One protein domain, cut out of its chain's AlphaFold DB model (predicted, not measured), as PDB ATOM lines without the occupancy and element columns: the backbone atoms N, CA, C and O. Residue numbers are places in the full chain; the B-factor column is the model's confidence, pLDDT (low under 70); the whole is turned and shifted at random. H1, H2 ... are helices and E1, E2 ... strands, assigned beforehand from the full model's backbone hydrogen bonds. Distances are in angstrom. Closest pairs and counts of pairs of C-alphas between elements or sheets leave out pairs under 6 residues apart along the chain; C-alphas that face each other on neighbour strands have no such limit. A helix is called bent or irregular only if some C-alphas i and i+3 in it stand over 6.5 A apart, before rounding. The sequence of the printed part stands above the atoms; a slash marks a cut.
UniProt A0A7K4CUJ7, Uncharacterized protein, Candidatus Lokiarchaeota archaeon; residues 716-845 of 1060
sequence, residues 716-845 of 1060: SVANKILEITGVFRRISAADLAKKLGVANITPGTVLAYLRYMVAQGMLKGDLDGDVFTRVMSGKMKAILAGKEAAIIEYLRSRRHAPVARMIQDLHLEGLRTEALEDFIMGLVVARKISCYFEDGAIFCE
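What this domain is: This is residues 716 to 845 of the 1060 residues of an uncharacterized protein of Candidatus Lokiarchaeota archaeon (UniProt A0A7K4CUJ7). The domain is two lobes in a row, joined by the short stretch of residues 775 to 777: one holds H1, H2, H3 and the small hairpin of E1 and E2, the other holds H4 to H7 and a sheet of three strands. In the first lobe the three helices are crossed, with the hairpin beside H3 and the far end of H1; in the second, H7 covers part of the sheet, while H5 and H6 only graze it. The 130 printed residues have seven named helices and five named strands, in the order H1 H2 H3 E1 E2 H4 H5 E3 H6 H7 E4 E5; both sheets, E1 - E2 and E3 - E5 - E4, are antiparallel, and the class is mixed, helices and strands. The whole is elongated, spanning 49 by 27 by 25 A, and only just compact, close to loose, with a radius of gyration of the C-alphas of 16.6 A.

Where its parts are: Find C-alpha 716 at (45.461, -2.753, 32.311); from there H1 runs through residues 716 to 727, 17.9 A long. It is neither bent nor irregular, but only just: C-alphas 724 and 727 are 6.0 A apart. Read on to H2, residues 733 to 740, and H3, residues 747 to 759, 18.2 A long. E1, residues 763 to 766, and E2, residues 771 to 774, come next. C-alpha 778 at (29.951, 2.856, 17.994) begins H4, residues 778 to 784, and H5 takes residues 788 to 796, 12.4 A long. E3, residues 800 to 802, is followed directly by H6, residues 803 to 809. H7, residues 817 to 829, is 18.4 A long. E4, residues 835 to 838, and E5, residues 841 to 844, close the series, with C-alpha 844 at (35.061, 30.536, 22.616).

How they stand to each other: Begin at H1, which touches H2 with residues 720 to 724 alone, about perpendicular at 76 degrees; the closest C-alphas, of Ile 721 and Leu 740, are 7.3 A apart. H2 touches H3 at 85 degrees, about perpendicular, with the C-alphas of Ala 734 and Pro 747 closest at 4.9 A. Look next at the hairpin of E1 and E2, where N 764 and O 773 are 2.8 A apart, within hydrogen-bond range. The closest C-alphas of H3 and E1, those of Met 757 and Leu 763, are 5.8 A apart. H1 is close to but not clearly touching H7, with the C-alphas of Gly 726 and Asp 822 closest at 7.6 A. H4 is likewise close to but not clearly touching H7, with the C-alphas of Met 780 and Ala 819 closest at 8.0 A. H5 and H7 are near each other. H6 touches H7 about perpendicular at 85 degrees, the C-alphas of Val 803 and Thr 817 closest at 6.4 A. H7 is on the sheet at a height over the sheet of 9.8 A, over E5 and E4, and runs along the strands, at 25 degrees to E4 on the local plane, which is fitted to just 6 C-alphas of the sheet. E3 and E5 have N 801 and O 842 at 2.9 A; the hairpin of E4 and E5 has N 836 and O 843 at 2.9 A. E3, H6, H7 and E4 form a split strand-helix-strand unit, two strands running the same way with E5 between them, and its crossover is right-handed. Every O i to N i+4 pair is within hydrogen-bond range in H2, H3, H4, H5, H6 and H7, and 7 of 8 are in H1.

The domain as a whole: The two C-alphas farthest apart, those of Asn 744 and Ser 797, are 50.0 A apart. The printed part has no cut, and no link is long. The mean pLDDT of the printed part is 78.7; 35 residues are under 70, among them 716 to 731 and 766 to 776.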
ATOM      1  N   SER A 716      45.034  -3.833  31.401       58.53
ATOM      2  CA  SER A 716      45.461  -2.753  32.311       58.53
ATOM      3  C   SER A 716      46.416  -1.768  31.628       58.53
ATOM      4  O   SER A 716      46.243  -0.556  31.731       58.53
ATOM      5  N   VAL A 717      47.365  -2.294  30.851       65.69
ATOM      6  CA  VAL A 717      48.316  -1.508  30.055       65.69
ATOM      7  C   VAL A 717      47.602  -0.839  28.879       65.69
ATOM      8  O   VAL A 717      47.841   0.336  28.622       65.69
ATOM      9  N   ALA A 718      46.668  -1.530  28.216       67.06
ATOM     10  CA  ALA A 718      45.870  -0.949  27.133       67.06
ATOM     11  C   ALA A 718      44.987   0.222  27.605       67.06
ATOM     12  O   ALA A 718      44.916   1.240  26.920       67.06
ATOM     13  N   ASN A 719      44.361   0.120  28.782       66.19
ATOM     14  CA  ASN A 719      43.557   1.210  29.345       66.19
ATOM     15  C   ASN A 719      44.415   2.429  29.709       66.19
ATOM     16  O   ASN A 719      44.021   3.552  29.413       66.19
ATOM     17  N   LYS A 720      45.615   2.212  30.255       69.31
ATOM     18  CA  LYS A 720      46.553   3.290  30.598       69.31
ATOM     19  C   LYS A 720      47.170   3.949  29.356       69.31
ATOM     20  O   LYS A 720      47.381   5.155  29.326       69.31
ATOM     21  N   ILE A 721      47.394   3.177  28.287       68.56
ATOM     22  CA  ILE A 721      47.760   3.716  26.968       68.56
ATOM     23  C   ILE A 721      46.619   4.573  26.404       68.56
ATOM     24  O   ILE A 721      46.886   5.650  25.880       68.56
ATOM     25  N   LEU A 722      45.358   4.143  26.520       62.91
ATOM     26  CA  LEU A 722      44.200   4.929  26.071       62.91
ATOM     27  C   LEU A 722      44.024   6.234  26.860       62.91
ATOM     28  O   LEU A 722      43.651   7.239  26.271       62.91
ATOM     29  N   GLU A 723      44.318   6.218  28.157       66.31
ATOM     30  CA  GLU A 723      44.294   7.395  29.032       66.31
ATOM     31  C   GLU A 723      45.373   8.417  28.632       66.31
ATOM     32  O   GLU A 723      45.087   9.595  28.453       66.31
ATOM     33  N   ILE A 724      46.601   7.954  28.363       57.94
ATOM     34  CA  ILE A 724      47.727   8.819  27.962       57.94
ATOM     35  C   ILE A 724      47.591   9.323  26.514       57.94
ATOM     36  O   ILE A 724      47.975  10.452  26.209       57.94
ATOM     37  N   THR A 725      47.058   8.499  25.607       60.91
ATOM     38  CA  THR A 725      46.861   8.870  24.190       60.91
ATOM     39  C   THR A 725      45.600   9.702  23.949       60.91
ATOM     40  O   THR A 725      45.483  10.294  22.879       60.91
ATOM     41  N   GLY A 726      44.687   9.786  24.926       47.59
ATOM     42  CA  GLY A 726      43.511  10.662  24.873       47.59
ATOM     43  C   GLY A 726      43.858  12.154  24.921       47.59
ATOM     44  O   GLY A 726      43.188  12.946  24.279       47.59
ATOM     45  N   VAL A 727      44.953  12.533  25.593       45.81
ATOM     46  CA  VAL A 727      45.229  13.942  25.952       45.81
ATOM     47  C   VAL A 727      46.331  14.603  25.098       45.81
ATOM     48  O   VAL A 727      46.471  15.820  25.104       45.81
ATOM     49  N   PHE A 728      47.107  13.860  24.295       34.84
ATOM     50  CA  PHE A 728      48.227  14.439  23.526       34.84
ATOM     51  C   PHE A 728      48.331  13.901  22.094       34.84
ATOM     52  O   PHE A 728      48.377  12.692  21.868       34.84
ATOM     53  N   ARG A 729      48.468  14.802  21.109       56.78
ATOM     54  CA  ARG A 729      48.787  14.444  19.717       56.78
ATOM     55  C   ARG A 729      50.284  14.617  19.451       56.78
ATOM     56  O   ARG A 729      50.794  15.727  19.535       56.78
ATOM     57  N   ARG A 730      50.917  13.510  19.026       52.84
ATOM     58  CA  ARG A 730      52.350  13.273  18.723       52.84
ATOM     59  C   ARG A 730      53.165  12.827  19.931       52.84
ATOM     60  O   ARG A 730      53.781  13.622  20.630       52.84
ATOM     61  N   ILE A 731      53.187  11.518  20.138       57.25
ATOM     62  CA  ILE A 731      54.086  10.880  21.089       57.25
ATOM     63  C   ILE A 731      54.721   9.686  20.383       57.25
ATOM     64  O   ILE A 731      54.016   8.822  19.861       57.25
ATOM     65  N   SER A 732      56.052   9.667  20.319       70.12
ATOM     66  CA  SER A 732      56.772   8.519  19.773       70.12
ATOM     67  C   SER A 732      56.571   7.307  20.690       70.12
ATOM     68  O   SER A 732      56.297   7.454  21.886       70.12
ATOM     69  N   ALA A 733      56.753   6.085  20.182       65.31
ATOM     70  CA  ALA A 733      56.709   4.888  21.032       65.31
ATOM     71  C   ALA A 733      57.722   4.957  22.199       65.31
ATOM     72  O   ALA A 733      57.490   4.367  23.257       65.31
ATOM     73  N   ALA A 734      58.819   5.708  22.027       67.12
ATOM     74  CA  ALA A 734      59.810   5.964  23.067       67.12
ATOM     75  C   ALA A 734      59.293   6.928  24.148       67.12
ATOM     76  O   ALA A 734      59.445   6.653  25.340       67.12
ATOM     77  N   ASP A 735      58.613   8.005  23.757       68.75
ATOM     78  CA  ASP A 735      58.021   8.962  24.698       68.75
ATOM     79  C   ASP A 735      56.812   8.370  25.430       68.75
ATOM     80  O   ASP A 735      56.626   8.616  26.622       68.75
ATOM     81  N   LEU A 736      56.025   7.525  24.754       72.31
ATOM     82  CA  LEU A 736      54.923   6.789  25.377       72.31
ATOM     83  C   LEU A 736      55.445   5.792  26.416       72.31
ATOM     84  O   LEU A 736      54.888   5.699  27.508       72.31
ATOM     85  N   ALA A 737      56.542   5.084  26.113       72.56
ATOM     86  CA  ALA A 737      57.204   4.198  27.070       72.56
ATOM     87  C   ALA A 737      57.682   4.968  28.311       72.56
ATOM     88  O   ALA A 737      57.490   4.506  29.434       72.56
ATOM     89  N   LYS A 738      58.232   6.174  28.113       74.00
ATOM     90  CA  LYS A 738      58.679   7.060  29.195       74.00
ATOM     91  C   LYS A 738      57.513   7.566  30.053       74.00
ATOM     92  O   LYS A 738      57.632   7.579  31.275       74.00
ATOM     93  N   LYS A 739      56.381   7.931  29.440       70.00
ATOM     94  CA  LYS A 739      55.184   8.416  30.157       70.00
ATOM     95  C   LYS A 739      54.383   7.317  30.860       70.00
ATOM     96  O   LYS A 739      53.712   7.607  31.842       70.00
ATOM     97  N   LEU A 740      54.453   6.064  30.402       74.62
ATOM     98  CA  LEU A 740      53.747   4.949  31.048       74.62
ATOM     99  C   LEU A 740      54.264   4.654  32.468       74.62
ATOM    100  O   LEU A 740      53.517   4.093  33.268       74.62
ATOM    101  N   GLY A 741      55.513   5.021  32.788       61.84
ATOM    102  CA  GLY A 741      56.071   4.930  34.143       61.84
ATOM    103  C   GLY A 741      56.141   3.510  34.723       61.84
ATOM    104  O   GLY A 741      56.333   3.344  35.924       61.84
ATOM    105  N   VAL A 742      55.964   2.470  33.900       72.00
ATOM    106  CA  VAL A 742      56.001   1.070  34.338       72.00
ATOM    107  C   VAL A 742      57.409   0.518  34.132       72.00
ATOM    108  O   VAL A 742      57.906   0.471  33.004       72.00
ATOM    109  N   ALA A 743      58.047   0.061  35.211       49.84
ATOM    110  CA  ALA A 743      59.347  -0.599  35.136       49.84
ATOM    111  C   ALA A 743      59.287  -1.804  34.171       49.84
ATOM    112  O   ALA A 743      58.394  -2.646  34.279       49.84
ATOM    113  N   ASN A 744      60.255  -1.896  33.250       64.50
ATOM    114  CA  ASN A 744      60.420  -2.949  32.226       64.50
ATOM    115  C   ASN A 744      59.588  -2.837  30.929       64.50
ATOM    116  O   ASN A 744      59.602  -3.773  30.127       64.50
ATOM    117  N   ILE A 745      58.910  -1.717  30.655       72.25
ATOM    118  CA  ILE A 745      58.287  -1.483  29.339       72.25
ATOM    119  C   ILE A 745      59.300  -0.818  28.391       72.25
ATOM    120  O   ILE A 745      59.670   0.338  28.567       72.25
ATOM    121  N   THR A 746      59.751  -1.548  27.366       80.75
ATOM    122  CA  THR A 746      60.634  -1.002  26.316       80.75
ATOM    123  C   THR A 746      59.818  -0.364  25.183       80.75
ATOM    124  O   THR A 746      58.660  -0.749  24.990       80.75
ATOM    125  N   PRO A 747      60.400   0.527  24.355       75.50
ATOM    126  CA  PRO A 747      59.731   1.037  23.153       75.50
ATOM    127  C   PRO A 747      59.220  -0.082  22.227       75.50
ATOM    128  O   PRO A 747      58.138   0.027  21.656       75.50
ATOM    129  N   GLY A 748      59.941  -1.210  22.146       76.94
ATOM    130  CA  GLY A 748      59.503  -2.391  21.393       76.94
ATOM    131  C   GLY A 748      58.267  -3.071  21.994       76.94
ATOM    132  O   GLY A 748      57.394  -3.536  21.261       76.94
ATOM    133  N   THR A 749      58.146  -3.080  23.323       77.31
ATOM    134  CA  THR A 749      56.963  -3.587  24.033       77.31
ATOM    135  C   THR A 749      55.754  -2.683  23.788       77.31
ATOM    136  O   THR A 749      54.669  -3.183  23.498       77.31
ATOM    137  N   VAL A 750      55.939  -1.359  23.830       77.44
ATOM    138  CA  VAL A 750      54.886  -0.382  23.505       77.44
ATOM    139  C   VAL A 750      54.429  -0.530  22.059       77.44
ATOM    140  O   VAL A 750      53.228  -0.583  21.803       77.44
ATOM    141  N   LEU A 751      55.361  -0.689  21.116       78.88
ATOM    142  CA  LEU A 751      55.029  -0.896  19.709       78.88
ATOM    143  C   LEU A 751      54.230  -2.194  19.494       78.88
ATOM    144  O   LEU A 751      53.292  -2.211  18.700       78.88
ATOM    145  N   ALA A 752      54.533  -3.268  20.230       75.06
ATOM    146  CA  ALA A 752      53.749  -4.504  20.196       75.06
ATOM    147  C   ALA A 752      52.314  -4.313  20.733       75.06
ATOM    148  O   ALA A 752      51.367  -4.843  20.149       75.06
ATOM    149  N   TYR A 753      52.134  -3.513  21.791       78.19
ATOM    150  CA  TYR A 753      50.808  -3.154  22.308       78.19
ATOM    151  C   TYR A 753      50.030  -2.243  21.353       78.19
ATOM    152  O   TYR A 753      48.845  -2.479  21.128       78.19
ATOM    153  N   LEU A 754      50.682  -1.263  20.723       77.50
ATOM    154  CA  LEU A 754      50.062  -0.411  19.703       77.50
ATOM    155  C   LEU A 754      49.631  -1.231  18.478       77.50
ATOM    156  O   LEU A 754      48.505  -1.081  18.009       77.50
ATOM    157  N   ARG A 755      50.463  -2.183  18.025       78.88
ATOM    158  CA  ARG A 755      50.103  -3.157  16.975       78.88
ATOM    159  C   ARG A 755      48.877  -3.977  17.353       78.88
ATOM    160  O   ARG A 755      47.981  -4.151  16.530       78.88
ATOM    161  N   TYR A 756      48.815  -4.448  18.597       78.44
ATOM    162  CA  TYR A 756      47.652  -5.164  19.110       78.44
ATOM    163  C   TYR A 756      46.398  -4.276  19.120       78.44
ATOM    164  O   TYR A 756      45.360  -4.689  18.617       78.44
ATOM    165  N   MET A 757      46.489  -3.036  19.604       76.50
ATOM    166  CA  MET A 757      45.357  -2.103  19.672       76.50
ATOM    167  C   MET A 757      44.848  -1.665  18.290       76.50
ATOM    168  O   MET A 757      43.637  -1.543  18.105       76.50
ATOM    169  N   VAL A 758      45.735  -1.490  17.305       77.06
ATOM    170  CA  VAL A 758      45.350  -1.255  15.900       77.06
ATOM    171  C   VAL A 758      44.667  -2.497  15.315       77.06
ATOM    172  O   VAL A 758      43.605  -2.383  14.709       77.06
ATOM    173  N   ALA A 759      45.203  -3.696  15.568       71.19
ATOM    174  CA  ALA A 759      44.601  -4.953  15.109       71.19
ATOM    175  C   ALA A 759      43.232  -5.249  15.754       71.19
ATOM    176  O   ALA A 759      42.384  -5.878  15.127       71.19
ATOM    177  N   GLN A 760      42.996  -4.785  16.987       72.75
ATOM    178  CA  GLN A 760      41.699  -4.873  17.671       72.75
ATOM    179  C   GLN A 760      40.737  -3.725  17.305       72.75
ATOM    180  O   GLN A 760      39.638  -3.651  17.854       72.75
ATOM    181  N   GLY A 761      41.124  -2.813  16.404       69.69
ATOM    182  CA  GLY A 761      40.290  -1.681  15.989       69.69
ATOM    183  C   GLY A 761      40.079  -0.616  17.072       69.69
ATOM    184  O   GLY A 761      39.147   0.179  16.973       69.69
ATOM    185  N   MET A 762      40.924  -0.594  18.106       68.81
ATOM    186  CA  MET A 762      40.873   0.389  19.198       68.81
ATOM    187  C   MET A 762      41.553   1.714  18.804       68.81
ATOM    188  O   MET A 762      41.179   2.778  19.299       68.81
ATOM    189  N   LEU A 763      42.522   1.654  17.882       76.69
ATOM    190  CA  LEU A 763      43.253   2.788  17.306       76.69
ATOM    191  C   LEU A 763      43.279   2.686  15.767       76.69
ATOM    192  O   LEU A 763      43.244   1.586  15.218       76.69
ATOM    193  N   LYS A 764      43.377   3.823  15.068       72.12
ATOM    194  CA  LYS A 764      43.603   3.930  13.614       72.12
ATOM    195  C   LYS A 764      44.871   4.756  13.362       72.12
ATOM    196  O   LYS A 764      44.964   5.879  13.855       72.12
ATOM    197  N   GLY A 765      45.840   4.217  12.621       71.06
ATOM    198  CA  GLY A 765      47.132   4.868  12.362       71.06
ATOM    199  C   GLY A 765      48.099   3.983  11.573       71.06
ATOM    200  O   GLY A 765      47.881   2.772  11.497       71.06
ATOM    201  N   ASP A 766      49.130   4.591  10.983       66.12
ATOM    202  CA  ASP A 766      50.232   3.888  10.315       66.12
ATOM    203  C   ASP A 766      51.315   3.543  11.346       66.12
ATOM    204  O   ASP A 766      51.772   4.407  12.093       66.12
ATOM    205  N   LEU A 767      51.708   2.271  11.404       61.59
ATOM    206  CA  LEU A 767      52.708   1.777  12.353       61.59
ATOM    207  C   LEU A 767      54.120   2.277  12.041       61.59
ATOM    208  O   LEU A 767      54.951   2.276  12.947       61.59
ATOM    209  N   ASP A 768      54.364   2.698  10.799       61.44
ATOM    210  CA  ASP A 768      55.640   3.263  10.353       61.44
ATOM    211  C   ASP A 768      55.640   4.802  10.392       61.44
ATOM    212  O   ASP A 768      56.676   5.438  10.207       61.44
ATOM    213  N   GLY A 769      54.482   5.408  10.665       54.44
ATOM    214  CA  GLY A 769      54.279   6.849  10.643       54.44
ATOM    215  C   GLY A 769      53.760   7.398  11.962       54.44
ATOM    216  O   GLY A 769      52.779   8.115  11.900       54.44
ATOM    217  N   ASP A 770      54.351   7.035  13.112       56.38
ATOM    218  CA  ASP A 770      54.264   7.642  14.471       56.38
ATOM    219  C   ASP A 770      52.939   8.325  14.926       56.38
ATOM    220  O   ASP A 770      52.921   9.128  15.863       56.38
ATOM    221  N   VAL A 771      51.796   8.026  14.304       61.56
ATOM    222  CA  VAL A 771      50.542   8.772  14.453       61.56
ATOM    223  C   VAL A 771      49.390   7.788  14.595       61.56
ATOM    224  O   VAL A 771      49.003   7.097  13.652       61.56
ATOM    225  N   PHE A 772      48.791   7.778  15.785       61.78
ATOM    226  CA  PHE A 772      47.631   6.960  16.123       61.78
ATOM    227  C   PHE A 772      46.479   7.859  16.574       61.78
ATOM    228  O   PHE A 772      46.670   8.799  17.338       61.78
ATOM    229  N   THR A 773      45.270   7.558  16.112       61.56
ATOM    230  CA  THR A 773      44.032   8.233  16.521       61.56
ATOM    231  C   THR A 773      43.076   7.223  17.139       61.56
ATOM    232  O   THR A 773      42.967   6.088  16.668       61.56
ATOM    233  N   ARG A 774      42.386   7.607  18.216       66.06
ATOM    234  CA  ARG A 774      41.400   6.749  18.879       66.06
ATOM    235  C   ARG A 774      40.187   6.537  17.977       66.06
ATOM    236  O   ARG A 774      39.648   7.485  17.409       66.06
ATOM    237  N   VAL A 775      39.728   5.294  17.852       64.88
ATOM    238  CA  VAL A 775      38.479   5.001  17.140       64.88
ATOM    239  C   VAL A 775      37.317   5.277  18.095       64.88
ATOM    240  O   VAL A 775      37.172   4.591  19.106       64.88
ATOM    241  N   MET A 776      36.487   6.283  17.793       68.38
ATOM    242  CA  MET A 776      35.266   6.555  18.568       68.38
ATOM    243  C   MET A 776      34.404   5.292  18.664       68.38
ATOM    244  O   MET A 776      34.152   4.632  17.649       68.38
ATOM    245  N   SER A 777      33.924   4.976  19.872       74.81
ATOM    246  CA  SER A 777      33.040   3.826  20.079       74.81
ATOM    247  C   SER A 777      31.762   3.960  19.239       74.81
ATOM    248  O   SER A 777      31.275   5.067  19.003       74.81
ATOM    249  N   GLY A 778      31.183   2.838  18.797       73.81
ATOM    250  CA  GLY A 778      29.951   2.856  17.994       73.81
ATOM    251  C   GLY A 778      28.783   3.577  18.683       73.81
ATOM    252  O   GLY A 778      28.005   4.253  18.019       73.81
ATOM    253  N   LYS A 779      28.718   3.514  20.020       74.56
ATOM    254  CA  LYS A 779      27.722   4.228  20.831       74.56
ATOM    255  C   LYS A 779      27.932   5.748  20.790       74.56
ATOM    256  O   LYS A 779      26.972   6.489  20.643       74.56
ATOM    257  N   MET A 780      29.183   6.200  20.849       76.44
ATOM    258  CA  MET A 780      29.543   7.620  20.780       76.44
ATOM    259  C   MET A 780      29.301   8.198  19.381       76.44
ATOM    260  O   MET A 780      28.727   9.275  19.253       76.44
ATOM    261  N   LYS A 781      29.629   7.439  18.324       77.69
ATOM    262  CA  LYS A 781      29.269   7.806  16.945       77.69
ATOM    263  C   LYS A 781      27.761   7.924  16.751       77.69
ATOM    264  O   LYS A 781      27.332   8.815  16.036       77.69
ATOM    265  N   ALA A 782      26.972   7.043  17.366       82.06
ATOM    266  CA  ALA A 782      25.516   7.096  17.266       82.06
ATOM    267  C   ALA A 782      24.921   8.335  17.958       82.06
ATOM    268  O   ALA A 782      23.984   8.913  17.425       82.06
ATOM    269  N   ILE A 783      25.479   8.760  19.100       86.94
ATOM    270  CA  ILE A 783      25.020   9.957  19.827       86.94
ATOM    271  C   ILE A 783      25.434  11.249  19.100       86.94
ATOM    272  O   ILE A 783      24.645  12.183  19.017       86.94
ATOM    273  N   LEU A 784      26.650  11.302  18.539       87.50
ATOM    274  CA  LEU A 784      27.174  12.493  17.851       87.50
ATOM    275  C   LEU A 784      26.746  12.603  16.376       87.50
ATOM    276  O   LEU A 784      26.922  13.654  15.757       87.50
ATOM    277  N   ALA A 785      26.180  11.544  15.790       85.81
ATOM    278  CA  ALA A 785      25.709  11.555  14.409       85.81
ATOM    279  C   ALA A 785      24.629  12.632  14.208       85.81
ATOM    280  O   ALA A 785      23.556  12.575  14.800       85.81
ATOM    281  N   GLY A 786      24.920  13.617  13.353       89.12
ATOM    282  CA  GLY A 786      24.007  14.724  13.053       89.12
ATOM    283  C   GLY A 786      23.964  15.840  14.105       89.12
ATOM    284  O   GLY A 786      23.180  16.768  13.944       89.12
ATOM    285  N   LYS A 787      24.796  15.788  15.157       92.62
ATOM    286  CA  LYS A 787      24.845  16.808  16.223       92.62
ATOM    287  C   LYS A 787      25.979  17.825  16.072       92.62
ATOM    288  O   LYS A 787      26.022  18.794  16.818       92.62
ATOM    289  N   GLU A 788      26.864  17.642  15.092       94.38
ATOM    290  CA  GLU A 788      28.018  18.520  14.859       94.38
ATOM    291  C   GLU A 788      27.620  19.988  14.640       94.38
ATOM    292  O   GLU A 788      28.163  20.866  15.302       94.38
ATOM    293  N   ALA A 789      26.640  20.255  13.769       91.12
ATOM    294  CA  ALA A 789      26.177  21.618  13.495       91.12
ATOM    295  C   ALA A 789      25.584  22.291  14.745       91.12
ATOM    296  O   ALA A 789      25.911  23.435  15.032       91.12
ATOM    297  N   ALA A 790      24.794  21.548  15.529       95.19
ATOM    298  CA  ALA A 790      24.193  22.050  16.762       95.19
ATOM    299  C   ALA A 790      25.242  22.363  17.842       95.19
ATOM    300  O   ALA A 790      25.095  23.342  18.561       95.19
ATOM    301  N   ILE A 791      26.317  21.570  17.938       95.50
ATOM    302  CA  ILE A 791      27.435  21.843  18.857       95.50
ATOM    303  C   ILE A 791      28.189  23.111  18.428       95.50
ATOM    304  O   ILE A 791      28.492  23.947  19.272       95.50
ATOM    305  N   ILE A 792      28.452  23.291  17.127       95.88
ATOM    306  CA  ILE A 792      29.120  24.499  16.609       95.88
ATOM    307  C   ILE A 792      28.268  25.749  16.867       95.88
ATOM    308  O   ILE A 792      28.791  26.759  17.327       95.88
ATOM    309  N   GLU A 793      26.967  25.689  16.594       95.75
ATOM    310  CA  GLU A 793      26.041  26.808  16.813       95.75
ATOM    311  C   GLU A 793      25.875  27.142  18.305       95.75
ATOM    312  O   GLU A 793      25.871  28.309  18.698       95.75
ATOM    313  N   TYR A 794      25.831  26.119  19.158       96.56
ATOM    314  CA  TYR A 794      25.787  26.291  20.606       96.56
ATOM    315  C   TYR A 794      27.049  26.971  21.155       96.56
ATOM    316  O   TYR A 794      26.949  27.847  22.009       96.56
ATOM    317  N   LEU A 795      28.229  26.606  20.648       95.88
ATOM    318  CA  LEU A 795      29.495  27.219  21.055       95.88
ATOM    319  C   LEU A 795      29.656  28.643  20.503       95.88
ATOM    320  O   LEU A 795      30.109  29.525  21.216       95.88
ATOM    321  N   ARG A 796      29.200  28.919  19.276       92.94
ATOM    322  CA  ARG A 796      29.226  30.283  18.710       92.94
ATOM    323  C   ARG A 796      28.274  31.256  19.401       92.94
ATOM    324  O   ARG A 796      28.516  32.453  19.381       92.94
ATOM    325  N   SER A 797      27.185  30.759  19.983       93.25
ATOM    326  CA  SER A 797      26.208  31.597  20.692       93.25
ATOM    327  C   SER A 797      26.573  31.867  22.154       93.25
ATOM    328  O   SER A 797      25.853  32.604  22.827       93.25
ATOM    329  N   ARG A 798      27.662  31.281  22.676       95.56
ATOM    330  CA  ARG A 798      28.077  31.432  24.075       95.56
ATOM    331  C   ARG A 798      29.593  31.572  24.176       95.56
ATOM    332  O   ARG A 798      30.309  30.602  23.961       95.56
ATOM    333  N   ARG A 799      30.074  32.734  24.632       88.81
ATOM    334  CA  ARG A 799      31.497  32.924  24.977       88.81
ATOM    335  C   ARG A 799      31.982  31.940  26.042       88.81
ATOM    336  O   ARG A 799      33.140  31.551  26.021       88.81
ATOM    337  N   HIS A 800      31.090  31.517  26.940       95.19
ATOM    338  CA  HIS A 800      31.375  30.585  28.026       95.19
ATOM    339  C   HIS A 800      30.311  29.477  28.085       95.19
ATOM    340  O   HIS A 800      29.123  29.738  28.300       95.19
ATOM    341  N   ALA A 801      30.731  28.227  27.889       95.12
ATOM    342  CA  ALA A 801      29.850  27.067  27.824       95.12
ATOM    343  C   ALA A 801      30.333  25.939  28.754       95.12
ATOM    344  O   ALA A 801      31.170  25.128  28.349       95.12
ATOM    345  N   PRO A 802      29.773  25.813  29.975       96.00
ATOM    346  CA  PRO A 802      30.042  24.670  30.845       96.00
ATOM    347  C   PRO A 802      29.698  23.354  30.139       96.00
ATOM    348  O   PRO A 802      28.571  23.185  29.653       96.00
ATOM    349  N   VAL A 803      30.636  22.401  30.097       93.19
ATOM    350  CA  VAL A 803      30.482  21.163  29.305       93.19
ATOM    351  C   VAL A 803      29.273  20.353  29.785       93.19
ATOM    352  O   VAL A 803      28.499  19.845  28.973       93.19
ATOM    353  N   ALA A 804      29.039  20.305  31.101       89.62
ATOM    354  CA  ALA A 804      27.873  19.645  31.691       89.62
ATOM    355  C   ALA A 804      26.541  20.238  31.195       89.62
ATOM    356  O   ALA A 804      25.600  19.501  30.898       89.62
ATOM    357  N   ARG A 805      26.477  21.566  31.042       92.81
ATOM    358  CA  ARG A 805      25.276  22.264  30.569       92.81
ATOM    359  C   ARG A 805      25.061  22.060  29.075       92.81
ATOM    360  O   ARG A 805      23.934  21.866  28.646       92.81
ATOM    361  N   MET A 806      26.136  21.988  28.296       96.44
ATOM    362  CA  MET A 806      26.059  21.632  26.877       96.44
ATOM    363  C   MET A 806      25.583  20.192  26.646       96.44
ATOM    364  O   MET A 806      24.815  19.949  25.716       96.44
ATOM    365  N   ILE A 807      25.987  19.241  27.499       95.12
ATOM    366  CA  ILE A 807      25.469  17.864  27.449       95.12
ATOM    367  C   ILE A 807      23.950  17.856  27.648       95.12
ATOM    368  O   ILE A 807      23.243  17.148  26.929       95.12
ATOM    369  N   GLN A 808      23.459  18.652  28.597       94.50
ATOM    370  CA  GLN A 808      22.037  18.772  28.891       94.50
ATOM    371  C   GLN A 808      21.273  19.483  27.762       94.50
ATOM    372  O   GLN A 808      20.316  18.923  27.231       94.50
ATOM    373  N   ASP A 809      21.724  20.671  27.355       93.94
ATOM    374  CA  ASP A 809      21.035  21.539  26.391       93.94
ATOM    375  C   ASP A 809      20.952  20.907  24.986       93.94
ATOM    376  O   ASP A 809      19.975  21.104  24.267       93.94
ATOM    377  N   LEU A 810      21.949  20.105  24.589       95.25
ATOM    378  CA  LEU A 810      21.981  19.444  23.275       95.25
ATOM    379  C   LEU A 810      21.424  18.009  23.283       95.25
ATOM    380  O   LEU A 810      21.434  17.332  22.239       95.25
ATOM    381  N   HIS A 811      20.914  17.557  24.435       95.38
ATOM    382  CA  HIS A 811      20.446  16.191  24.686       95.38
ATOM    383  C   HIS A 811      21.506  15.130  24.340       95.38
ATOM    384  O   HIS A 811      21.229  14.143  23.655       95.38
ATOM    385  N   LEU A 812      22.745  15.338  24.795       94.31
ATOM    386  CA  LEU A 812      23.880  14.421  24.610       94.31
ATOM    387  C   LEU A 812      24.009  13.424  25.776       94.31
ATOM    388  O   LEU A 812      25.101  12.953  26.101       94.31
ATOM    389  N   GLU A 813      22.892  13.099  26.425       89.69
ATOM    390  CA  GLU A 813      22.827  12.220  27.593       89.69
ATOM    391  C   GLU A 813      23.486  10.858  27.302       89.69
ATOM    392  O   GLU A 813      23.156  10.151  26.347       89.69
ATOM    393  N   GLY A 814      24.460  10.478  28.133       86.00
ATOM    394  CA  GLY A 814      25.247   9.254  27.959       86.00
ATOM    395  C   GLY A 814      26.583   9.438  27.229       86.00
ATOM    396  O   GLY A 814      27.347   8.468  27.153       86.00
ATOM    397  N   LEU A 815      26.899  10.647  26.750       89.38
ATOM    398  CA  LEU A 815      28.281  11.066  26.514       89.38
ATOM    399  C   LEU A 815      28.922  11.451  27.856       89.38
ATOM    400  O   LEU A 815      28.290  12.104  28.681       89.38
ATOM    401  N   ARG A 816      30.171  11.035  28.087       88.44
ATOM    402  CA  ARG A 816      30.957  11.560  29.212       88.44
ATOM    403  C   ARG A 816      31.590  12.892  28.812       88.44
ATOM    404  O   ARG A 816      31.843  13.086  27.622       88.44
ATOM    405  N   THR A 817      31.868  13.754  29.786       84.62
ATOM    406  CA  THR A 817      32.514  15.062  29.596       84.62
ATOM    407  C   THR A 817      33.763  14.944  28.724       84.62
ATOM    408  O   THR A 817      33.834  15.584  27.680       84.62
ATOM    409  N   GLU A 818      34.650  13.993  29.024       84.25
ATOM    410  CA  GLU A 818      35.926  13.822  28.313       84.25
ATOM    411  C   GLU A 818      35.719  13.421  26.841       84.25
ATOM    412  O   GLU A 818      36.487  13.776  25.952       84.25
ATOM    413  N   ALA A 819      34.638  12.689  26.548       83.25
ATOM    414  CA  ALA A 819      34.298  12.300  25.182       83.25
ATOM    415  C   ALA A 819      33.769  13.483  24.351       83.25
ATOM    416  O   ALA A 819      33.914  13.483  23.126       83.25
ATOM    417  N   LEU A 820      33.134  14.465  24.998       91.19
ATOM    418  CA  LEU A 820      32.659  15.684  24.348       91.19
ATOM    419  C   LEU A 820      33.819  16.656  24.110       91.19
ATOM    420  O   LEU A 820      33.925  17.210  23.018       91.19
ATOM    421  N   GLU A 821      34.722  16.779  25.082       91.38
ATOM    422  CA  GLU A 821      35.972  17.541  24.967       91.38
ATOM    423  C   GLU A 821      36.831  17.019  23.803       91.38
ATOM    424  O   GLU A 821      37.210  17.791  22.921       91.38
ATOM    425  N   ASP A 822      37.026  15.696  23.704       82.56
ATOM    426  CA  ASP A 822      37.724  15.040  22.586       82.56
ATOM    427  C   ASP A 822      37.102  15.383  21.217       82.56
ATOM    428  O   ASP A 822      37.807  15.576  20.217       82.56
ATOM    429  N   PHE A 823      35.765  15.433  21.144       91.31
ATOM    430  CA  PHE A 823      35.042  15.770  19.917       91.31
ATOM    431  C   PHE A 823      35.246  17.241  19.529       91.31
ATOM    432  O   PHE A 823      35.525  17.528  18.365       91.31
ATOM    433  N   ILE A 824      35.174  18.152  20.498       92.19
ATOM    434  CA  ILE A 824      35.311  19.603  20.305       92.19
ATOM    435  C   ILE A 824      36.746  19.978  19.958       92.19
ATOM    436  O   ILE A 824      36.960  20.718  19.002       92.19
ATOM    437  N   MET A 825      37.736  19.348  20.589       82.00
ATOM    438  CA  MET A 825      39.132  19.430  20.150       82.00
ATOM    439  C   MET A 825      39.311  18.941  18.709       82.00
ATOM    440  O   MET A 825      40.131  19.465  17.954       82.00
ATOM    441  N   GLY A 826      38.520  17.952  18.281       80.38
ATOM    442  CA  GLY A 826      38.429  17.549  16.879       80.38
ATOM    443  C   GLY A 826      37.958  18.677  15.952       80.38
ATOM    444  O   GLY A 826      38.522  18.831  14.869       80.38
ATOM    445  N   LEU A 827      36.977  19.475  16.384       88.56
ATOM    446  CA  LEU A 827      36.458  20.631  15.644       88.56
ATOM    447  C   LEU A 827      37.453  21.799  15.615       88.56
ATOM    448  O   LEU A 827      37.638  22.387  14.549       88.56
ATOM    449  N   VAL A 828      38.148  22.072  16.725       82.81
ATOM    450  CA  VAL A 828      39.224  23.079  16.804       82.81
ATOM    451  C   VAL A 828      40.369  22.721  15.855       82.81
ATOM    452  O   VAL A 828      40.791  23.534  15.037       82.81
ATOM    453  N   VAL A 829      40.830  21.463  15.862       70.25
ATOM    454  CA  VAL A 829      41.903  21.016  14.951       70.25
ATOM    455  C   VAL A 829      41.458  21.038  13.488       70.25
ATOM    456  O   VAL A 829      42.262  21.321  12.600       70.25
ATOM    457  N   ALA A 830      40.181  20.764  13.223       74.44
ATOM    458  CA  ALA A 830      39.595  20.924  11.896       74.44
ATOM    459  C   ALA A 830      39.355  22.400  11.514       74.44
ATOM    460  O   ALA A 830      38.847  22.646  10.421       74.44
ATOM    461  N   ARG A 831      39.717  23.354  12.389       85.06
ATOM    462  CA  ARG A 831      39.515  24.802  12.246       85.06
ATOM    463  C   ARG A 831      38.058  25.183  11.977       85.06
ATOM    464  O   ARG A 831      37.778  26.064  11.174       85.06
ATOM    465  N   LYS A 832      37.115  24.480  12.611       84.69
ATOM    466  CA  LYS A 832      35.675  24.783  12.509       84.69
ATOM    467  C   LYS A 832      35.188  25.765  13.583       84.69
ATOM    468  O   LYS A 832      34.149  26.395  13.385       84.69
ATOM    469  N   ILE A 833      35.926  25.868  14.690       90.25
ATOM    470  CA  ILE A 833      35.701  26.750  15.849       90.25
ATOM    471  C   ILE A 833      37.065  27.137  16.461       90.25
ATOM    472  O   ILE A 833      38.013  26.358  16.314       90.25
ATOM    473  N   SER A 834      37.158  28.286  17.146       91.56
ATOM    474  CA  SER A 834      38.292  28.658  18.017       91.56
ATOM    475  C   SER A 834      37.816  28.692  19.468       91.56
ATOM    476  O   SER A 834      36.932  29.474  19.812       91.56
ATOM    477  N   CYS A 835      38.328  27.790  20.305       93.50
ATOM    478  CA  CYS A 835      37.982  27.740  21.722       93.50
ATOM    479  C   CYS A 835      39.072  27.043  22.547       93.50
ATOM    480  O   CYS A 835      39.805  26.202  22.018       93.50
ATOM    481  N   TYR A 836      39.116  27.321  23.849       91.94
ATOM    482  CA  TYR A 836      39.956  26.626  24.828       91.94
ATOM    483  C   TYR A 836      39.125  26.115  26.018       91.94
ATOM    484  O   TYR A 836      37.953  26.460  26.167       91.94
ATOM    485  N   PHE A 837      39.712  25.225  26.823       92.56
ATOM    486  CA  PHE A 837      39.064  24.618  27.990       92.56
ATOM    487  C   PHE A 837      39.681  25.174  29.270       92.56
ATOM    488  O   PHE A 837      40.904  25.154  29.407       92.56
ATOM    489  N   GLU A 838      38.843  25.604  30.205       88.44
ATOM    490  CA  GLU A 838      39.242  26.087  31.530       88.44
ATOM    491  C   GLU A 838      38.134  25.707  32.526       88.44
ATOM    492  O   GLU A 838      36.947  25.864  32.238       88.44
ATOM    493  N   ASP A 839      38.515  25.057  33.631       87.25
ATOM    494  CA  ASP A 839      37.639  24.636  34.740       87.25
ATOM    495  C   ASP A 839      36.329  23.917  34.357       87.25
ATOM    496  O   ASP A 839      35.259  24.127  34.930       87.25
ATOM    497  N   GLY A 840      36.398  23.005  33.379       86.00
ATOM    498  CA  GLY A 840      35.237  22.220  32.929       86.00
ATOM    499  C   GLY A 840      34.244  23.011  32.067       86.00
ATOM    500  O   GLY A 840      33.128  22.542  31.798       86.00
ATOM    501  N   ALA A 841      34.650  24.192  31.605       90.81
ATOM    502  CA  ALA A 841      33.946  25.004  30.635       90.81
ATOM    503  C   ALA A 841      34.769  25.222  29.361       90.81
ATOM    504  O   ALA A 841      35.982  25.019  29.316       90.81
ATOM    505  N   ILE A 842      34.060  25.592  28.298       95.00
ATOM    506  CA  ILE A 842      34.632  25.929  26.998       95.00
ATOM    507  C   ILE A 842      34.498  27.430  26.803       95.00
ATOM    508  O   ILE A 842      33.383  27.958  26.852       95.00
ATOM    509  N   PHE A 843      35.622  28.083  26.538       94.62
ATOM    510  CA  PHE A 843      35.703  29.499  26.224       94.62
ATOM    511  C   PHE A 843      35.922  29.654  24.728       94.62
ATOM    512  O   PHE A 843      36.925  29.183  24.194       94.62
ATOM    513  N   CYS A 844      34.951  30.247  24.040       91.19
ATOM    514  CA  CYS A 844      35.061  30.536  22.616       91.19
ATOM    515  C   CYS A 844      35.662  31.927  22.449       91.19
ATOM    516  O   CYS A 844      35.157  32.892  23.019       91.19
ATOM    517  N   GLU A 845      36.750  32.009  21.692       84.31
ATOM    518  CA  GLU A 845      37.330  33.290  21.309       84.31
ATOM    519  C   GLU A 845      36.415  33.908  20.254       84.31
ATOM    520  O   GLU A 845      36.068  33.251  19.264       84.31
TER     521      GLU A 845